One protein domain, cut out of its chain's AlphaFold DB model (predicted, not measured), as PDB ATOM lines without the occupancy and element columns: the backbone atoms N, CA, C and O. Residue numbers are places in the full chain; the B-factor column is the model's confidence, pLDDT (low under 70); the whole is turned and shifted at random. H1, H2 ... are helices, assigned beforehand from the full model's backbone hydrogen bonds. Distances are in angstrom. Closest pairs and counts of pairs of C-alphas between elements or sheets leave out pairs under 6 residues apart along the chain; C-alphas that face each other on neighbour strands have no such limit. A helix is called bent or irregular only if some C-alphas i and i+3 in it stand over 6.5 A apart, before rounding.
ATOM      1  N   ASN A 104      41.271  11.264  24.367       84.31
ATOM      2  CA  ASN A 104      40.010  11.906  24.026       84.31
ATOM      3  C   ASN A 104      40.233  13.174  23.187       84.31
ATOM      4  O   ASN A 104      39.577  13.341  22.157       84.31
ATOM      5  N   LEU A 105      41.208  14.013  23.561       87.44
ATOM      6  CA  LEU A 105      41.578  15.220  22.815       87.44
ATOM      7  C   LEU A 105      42.058  14.865  21.401       87.44
ATOM      8  O   LEU A 105      41.596  15.443  20.414       87.44
ATOM      9  N   LEU A 106      42.905  13.839  21.282       87.62
ATOM     10  CA  LEU A 106      43.375  13.348  19.985       87.62
ATOM     11  C   LEU A 106      42.223  12.830  19.104       87.62
ATOM     12  O   LEU A 106      42.168  13.110  17.903       87.62
ATOM     13  N   ASN A 107      41.265  12.106  19.686       90.25
ATOM     14  CA  ASN A 107      40.089  11.644  18.951       90.25
ATOM     15  C   ASN A 107      39.184  12.807  18.510       90.25
ATOM     16  O   ASN A 107      38.651  12.766  17.397       90.25
ATOM     17  N   GLN A 108      39.033  13.852  19.330       90.50
ATOM     18  CA  GLN A 108      38.321  15.064  18.922       90.50
ATOM     19  C   GLN A 108      39.011  15.739  17.733       90.50
ATOM     20  O   GLN A 108      38.348  16.008  16.729       90.50
ATOM     21  N   ALA A 109      40.333  15.925  17.787       91.50
ATOM     22  CA  ALA A 109      41.108  16.494  16.683       91.50
ATOM     23  C   ALA A 109      40.942  15.686  15.380       91.50
ATOM     24  O   ALA A 109      40.704  16.258  14.311       91.50
ATOM     25  N   ARG A 110      40.966  14.348  15.461       92.06
ATOM     26  CA  ARG A 110      40.679  13.461  14.319       92.06
ATOM     27  C   ARG A 110      39.287  13.710  13.724       92.06
ATOM     28  O   ARG A 110      39.144  13.809  12.510       92.06
ATOM     29  N   ILE A 111      38.250  13.815  14.557       92.56
ATOM     30  CA  ILE A 111      36.877  14.055  14.080       92.56
ATOM     31  C   ILE A 111      36.776  15.413  13.377       92.56
ATOM     32  O   ILE A 111      36.128  15.512  12.335       92.56
ATOM     33  N   GLN A 112      37.404  16.455  13.926       94.62
ATOM     34  CA  GLN A 112      37.352  17.792  13.330       94.62
ATOM     35  C   GLN A 112      38.105  17.856  12.000       94.62
ATOM     36  O   GLN A 112      37.568  18.367  11.020       94.62
ATOM     37  N   THR A 113      39.302  17.274  11.922       92.62
ATOM     38  CA  THR A 113      40.069  17.206  10.665       92.62
ATOM     39  C   THR A 113      39.327  16.420   9.584       92.62
ATOM     40  O   THR A 113      39.253  16.868   8.443       92.62
ATOM     41  N   GLU A 114      38.676  15.306   9.934       91.75
ATOM     42  CA  GLU A 114      37.830  14.550   9.003       91.75
ATOM     43  C   GLU A 114      36.650  15.369   8.456       91.75
ATOM     44  O   GLU A 114      36.333  15.227   7.273       91.75
ATOM     45  N   LYS A 115      36.023  16.214   9.285       93.44
ATOM     46  CA  LYS A 115      34.949  17.129   8.857       93.44
ATOM     47  C   LYS A 115      35.470  18.237   7.950       93.44
ATOM     48  O   LYS A 115      34.837  18.541   6.948       93.44
ATOM     49  N   ILE A 116      36.623  18.814   8.276       93.25
ATOM     50  CA  ILE A 116      37.260  19.833   7.433       93.25
ATOM     51  C   ILE A 116      37.547  19.246   6.047       93.25
ATOM     52  O   ILE A 116      37.218  19.866   5.042       93.25
ATOM     53  N   ILE A 117      38.076  18.020   5.982       89.81
ATOM     54  CA  ILE A 117      38.303  17.321   4.710       89.81
ATOM     55  C   ILE A 117      36.984  17.109   3.946       89.81
ATOM     56  O   ILE A 117      36.979  17.250   2.727       89.81
ATOM     57  N   ASP A 118      35.876  16.784   4.623       89.00
ATOM     58  CA  ASP A 118      34.557  16.669   3.974       89.00
ATOM     59  C   ASP A 118      34.124  17.996   3.342       89.00
ATOM     60  O   ASP A 118      33.825  18.034   2.148       89.00
ATOM     61  N   ILE A 119      34.173  19.078   4.120       92.06
ATOM     62  CA  ILE A 119      33.759  20.423   3.696       92.06
ATOM     63  C   ILE A 119      34.621  20.919   2.530       92.06
ATOM     64  O   ILE A 119      34.099  21.445   1.553       92.06
ATOM     65  N   LEU A 120      35.941  20.736   2.602       89.06
ATOM     66  CA  LEU A 120      36.862  21.186   1.553       89.06
ATOM     67  C   LEU A 120      36.758  20.349   0.276       89.06
ATOM     68  O   LEU A 120      37.001  20.861  -0.819       89.06
ATOM     69  N   TYR A 121      36.405  19.068   0.395       87.19
ATOM     70  CA  TYR A 121      36.266  18.194  -0.763       87.19
ATOM     71  C   TYR A 121      34.978  18.467  -1.548       87.19
ATOM     72  O   TYR A 121      34.990  18.345  -2.770       87.19
ATOM     73  N   GLU A 122      33.882  18.867  -0.894       85.00
ATOM     74  CA  GLU A 122      32.609  19.198  -1.557       85.00
ATOM     75  C   GLU A 122      32.736  20.123  -2.783       85.00
ATOM     76  O   GLU A 122      32.291  19.706  -3.857       85.00
ATOM     77  N   PRO A 123      33.378  21.305  -2.700       88.12
ATOM     78  CA  PRO A 123      33.559  22.192  -3.851       88.12
ATOM     79  C   PRO A 123      34.599  21.677  -4.856       88.12
ATOM     80  O   PRO A 123      34.604  22.086  -6.016       88.12
ATOM     81  N   GLN A 124      35.493  20.776  -4.440       82.38
ATOM     82  CA  GLN A 124      36.590  20.271  -5.266       82.38
ATOM     83  C   GLN A 124      36.281  18.942  -5.971       82.38
ATOM     84  O   GLN A 124      37.110  18.466  -6.750       82.38
ATOM     85  N   LYS A 125      35.078  18.382  -5.780       78.06
ATOM     86  CA  LYS A 125      34.595  17.156  -6.449       78.06
ATOM     87  C   LYS A 125      34.715  17.194  -7.975       78.06
ATOM     88  O   LYS A 125      34.872  16.150  -8.593       78.06
ATOM     89  N   ILE A 126      34.651  18.385  -8.574       76.62
ATOM     90  CA  ILE A 126      34.773  18.584 -10.028       76.62
ATOM     91  C   ILE A 126      36.218  18.351 -10.505       76.62
ATOM     92  O   ILE A 126      36.434  17.907 -11.626       76.62
ATOM     93  N   LYS A 127      37.216  18.650  -9.661       79.06
ATOM     94  CA  LYS A 127      38.648  18.523  -9.991       79.06
ATOM     95  C   LYS A 127      39.255  17.208  -9.508       79.06
ATOM     96  O   LYS A 127      40.140  16.668 -10.165       79.06
ATOM     97  N   PHE A 128      38.797  16.695  -8.371       76.50
ATOM     98  CA  PHE A 128      39.270  15.440  -7.801       76.50
ATOM     99  C   PHE A 128      38.123  14.429  -7.791       76.50
ATOM    100  O   PHE A 128      37.207  14.531  -6.983       76.50
ATOM    101  N   ASN A 129      38.195  13.425  -8.672       76.81
ATOM    102  CA  ASN A 129      37.166  12.382  -8.802       76.81
ATOM    103  C   ASN A 129      37.081  11.444  -7.586       76.81
ATOM    104  O   ASN A 129      36.121  10.683  -7.457       76.81
ATOM    105  N   LYS A 130      38.097  11.437  -6.714       80.88
ATOM    106  CA  LYS A 130      38.154  10.579  -5.528       80.88
ATOM    107  C   LYS A 130      38.605  11.377  -4.316       80.88
ATOM    108  O   LYS A 130      39.586  12.114  -4.368       80.88
ATOM    109  N   LYS A 131      37.900  11.167  -3.208       81.25
ATOM    110  CA  LYS A 131      38.220  11.765  -1.919       81.25
ATOM    111  C   LYS A 131      39.475  11.112  -1.328       81.25
ATOM    112  O   LYS A 131      39.623   9.894  -1.462       81.25
ATOM    113  N   PRO A 132      40.330  11.870  -0.617       84.81
ATOM    114  CA  PRO A 132      41.376  11.294   0.220       84.81
ATOM    115  C   PRO A 132      40.824  10.209   1.153       84.81
ATOM    116  O   PRO A 132      39.780  10.382   1.791       84.81
ATOM    117  N   ILE A 133      41.524   9.074   1.222       82.31
ATOM    118  CA  ILE A 133      41.113   7.932   2.042       82.31
ATOM    119  C   ILE A 133      41.212   8.327   3.517       82.31
ATOM    120  O   ILE A 133      42.275   8.694   4.007       82.31
ATOM    121  N   THR A 134      40.102   8.207   4.245       83.88
ATOM    122  CA  THR A 134      40.064   8.391   5.703       83.88
ATOM    123  C   THR A 134      39.580   7.104   6.363       83.88
ATOM    124  O   THR A 134      38.425   6.715   6.175       83.88
ATOM    125  N   HIS A 135      40.425   6.444   7.160       87.94
ATOM    126  CA  HIS A 135      40.101   5.186   7.854       87.94
ATOM    127  C   HIS A 135      39.244   5.399   9.120       87.94
ATOM    128  O   HIS A 135      39.604   4.979  10.222       87.94
ATOM    129  N   ARG A 136      38.070   6.027   8.966       89.81
ATOM    130  CA  ARG A 136      37.196   6.458  10.081       89.81
ATOM    131  C   ARG A 136      36.752   5.303  10.978       89.81
ATOM    132  O   ARG A 136      36.739   5.417  12.201       89.81
ATOM    133  N   GLN A 137      36.384   4.179  10.363       89.25
ATOM    134  CA  GLN A 137      35.884   3.000  11.072       89.25
ATOM    135  C   GLN A 137      36.981   2.332  11.908       89.25
ATOM    136  O   GLN A 137      36.747   1.996  13.067       89.25
ATOM    137  N   ILE A 138      38.185   2.197  11.341       90.94
ATOM    138  CA  ILE A 138      39.345   1.616  12.028       90.94
ATOM    139  C   ILE A 138      39.735   2.514  13.200       90.94
ATOM    140  O   ILE A 138      39.789   2.045  14.332       90.94
ATOM    141  N   ALA A 139      39.893   3.819  12.960       90.62
ATOM    142  CA  ALA A 139      40.265   4.767  14.006       90.62
ATOM    143  C   ALA A 139      39.242   4.808  15.154       90.62
ATOM    144  O   ALA A 139      39.622   4.833  16.323       90.62
ATOM    145  N   ARG A 140      37.938   4.744  14.847       90.62
ATOM    146  CA  ARG A 140      36.889   4.667  15.876       90.62
ATOM    147  C   ARG A 140      36.953   3.360  16.665       90.62
ATOM    148  O   ARG A 140      36.770   3.386  17.879       90.62
ATOM    149  N   LYS A 141      37.192   2.228  15.999       92.19
ATOM    150  CA  LYS A 141      37.326   0.922  16.656       92.19
ATOM    151  C   LYS A 141      38.527   0.905  17.603       92.19
ATOM    152  O   LYS A 141      38.387   0.473  18.744       92.19
ATOM    153  N   GLU A 142      39.659   1.430  17.151       90.31
ATOM    154  CA  GLU A 142      40.880   1.561  17.945       90.31
ATOM    155  C   GLU A 142      40.689   2.488  19.146       90.31
ATOM    156  O   GLU A 142      40.998   2.106  20.274       90.31
ATOM    157  N   TYR A 143      40.072   3.653  18.937       90.19
ATOM    158  CA  TYR A 143      39.724   4.562  20.026       90.19
ATOM    159  C   TYR A 143      38.824   3.886  21.066       90.19
ATOM    160  O   TYR A 143      39.128   3.913  22.253       90.19
ATOM    161  N   LEU A 144      37.745   3.223  20.632       89.25
ATOM    162  CA  LEU A 144      36.835   2.520  21.540       89.25
ATOM    163  C   LEU A 144      37.524   1.376  22.284       89.25
ATOM    164  O   LEU A 144      37.175   1.110  23.429       89.25
ATOM    165  N   ARG A 145      38.486   0.694  21.655       88.88
ATOM    166  CA  ARG A 145      39.270  -0.360  22.304       88.88
ATOM    167  C   ARG A 145      40.076   0.189  23.472       88.88
ATOM    168  O   ARG A 145      40.148  -0.477  24.497       88.88
ATOM    169  N   VAL A 146      40.670   1.372  23.322       86.94
ATOM    170  CA  VAL A 146      41.461   1.995  24.389       86.94
ATOM    171  C   VAL A 146      40.565   2.679  25.419       86.94
ATOM    172  O   VAL A 146      40.725   2.423  26.603       86.94
ATOM    173  N   ALA A 147      39.560   3.442  24.987       84.75
ATOM    174  CA  ALA A 147      38.644   4.164  25.874       84.75
ATOM    175  C   ALA A 147      37.767   3.245  26.745       84.75
ATOM    176  O   ALA A 147      37.276   3.663  27.787       84.75
ATOM    177  N   LYS A 148      37.534   1.995  26.320       80.94
ATOM    178  CA  LYS A 148      36.807   0.992  27.117       80.94
ATOM    179  C   LYS A 148      37.696   0.229  28.096       80.94
ATOM    180  O   LYS A 148      37.159  -0.552  28.885       80.94
ATOM    181  N   LYS A 149      39.023   0.387  28.043       78.25
ATOM    182  CA  LYS A 149      39.875  -0.164  29.097       78.25
ATOM    183  C   LYS A 149      39.535   0.585  30.379       78.25
ATOM    184  O   LYS A 149      39.476   1.807  30.381       78.25
TER     185      LYS A 149
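What this domain is: This is residues 104 to 149 of the 161 residues of the protein "Transposase" of Okeania sp. SIO1I7 (UniProt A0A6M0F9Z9). The printed part is a long, narrow, loosely closed U: the long helix H1 makes one limb, the chain turns back beyond its end, and an extended stretch of link followed by the shorter helix H2 makes the other. H2 runs back beside the first part of H1, the opposite way and at a shallow tilt of 10 degrees, with hardly any contact between them, and residues 123 to 128 stick out at the turn. The printed part has 46 residues with two named helices, H1 then H2, and no named strand; its class is all helix. It is loose, with a radius of gyration of the C-alphas of 13.1 A, and it is a rod with spans of 44 by 17 by 9 A.

How they stand to each other: H1, residues 104 to 124, and H2, residues 136 to 147, run opposite ways at a shallow tilt of 10 degrees. They are close but not clearly touching, with 1 pair of C-alphas within 8 A. Their closest C-alphas, those of Asn 107 and Tyr 143, are 7.2 A apart, and their centres are 16.0 A apart. In H2 every O i to N i+4 pair is within hydrogen-bond range; in H1 15 of 17 are.

Where its parts are: H1 begins at C-alpha 104, (40.010, 11.906, 24.026), and ends at C-alpha 124, (36.590, 20.271, -5.266), 30.7 A from first to last C-alpha. It is neither bent nor irregular, but only just: C-alphas 120 and 123 are 6.4 A apart. H2 measures 16.0 A and ends at C-alpha 147, (38.644, 4.164, 25.874).

The domain as a whole: The two C-alphas farthest apart, those of Ile 126 and Lys 149, are 43.7 A apart. The link from H1 to H2, 11 residues, is long. The printed part has no cut. Its mean pLDDT is 87.1, and no printed residue is under 70.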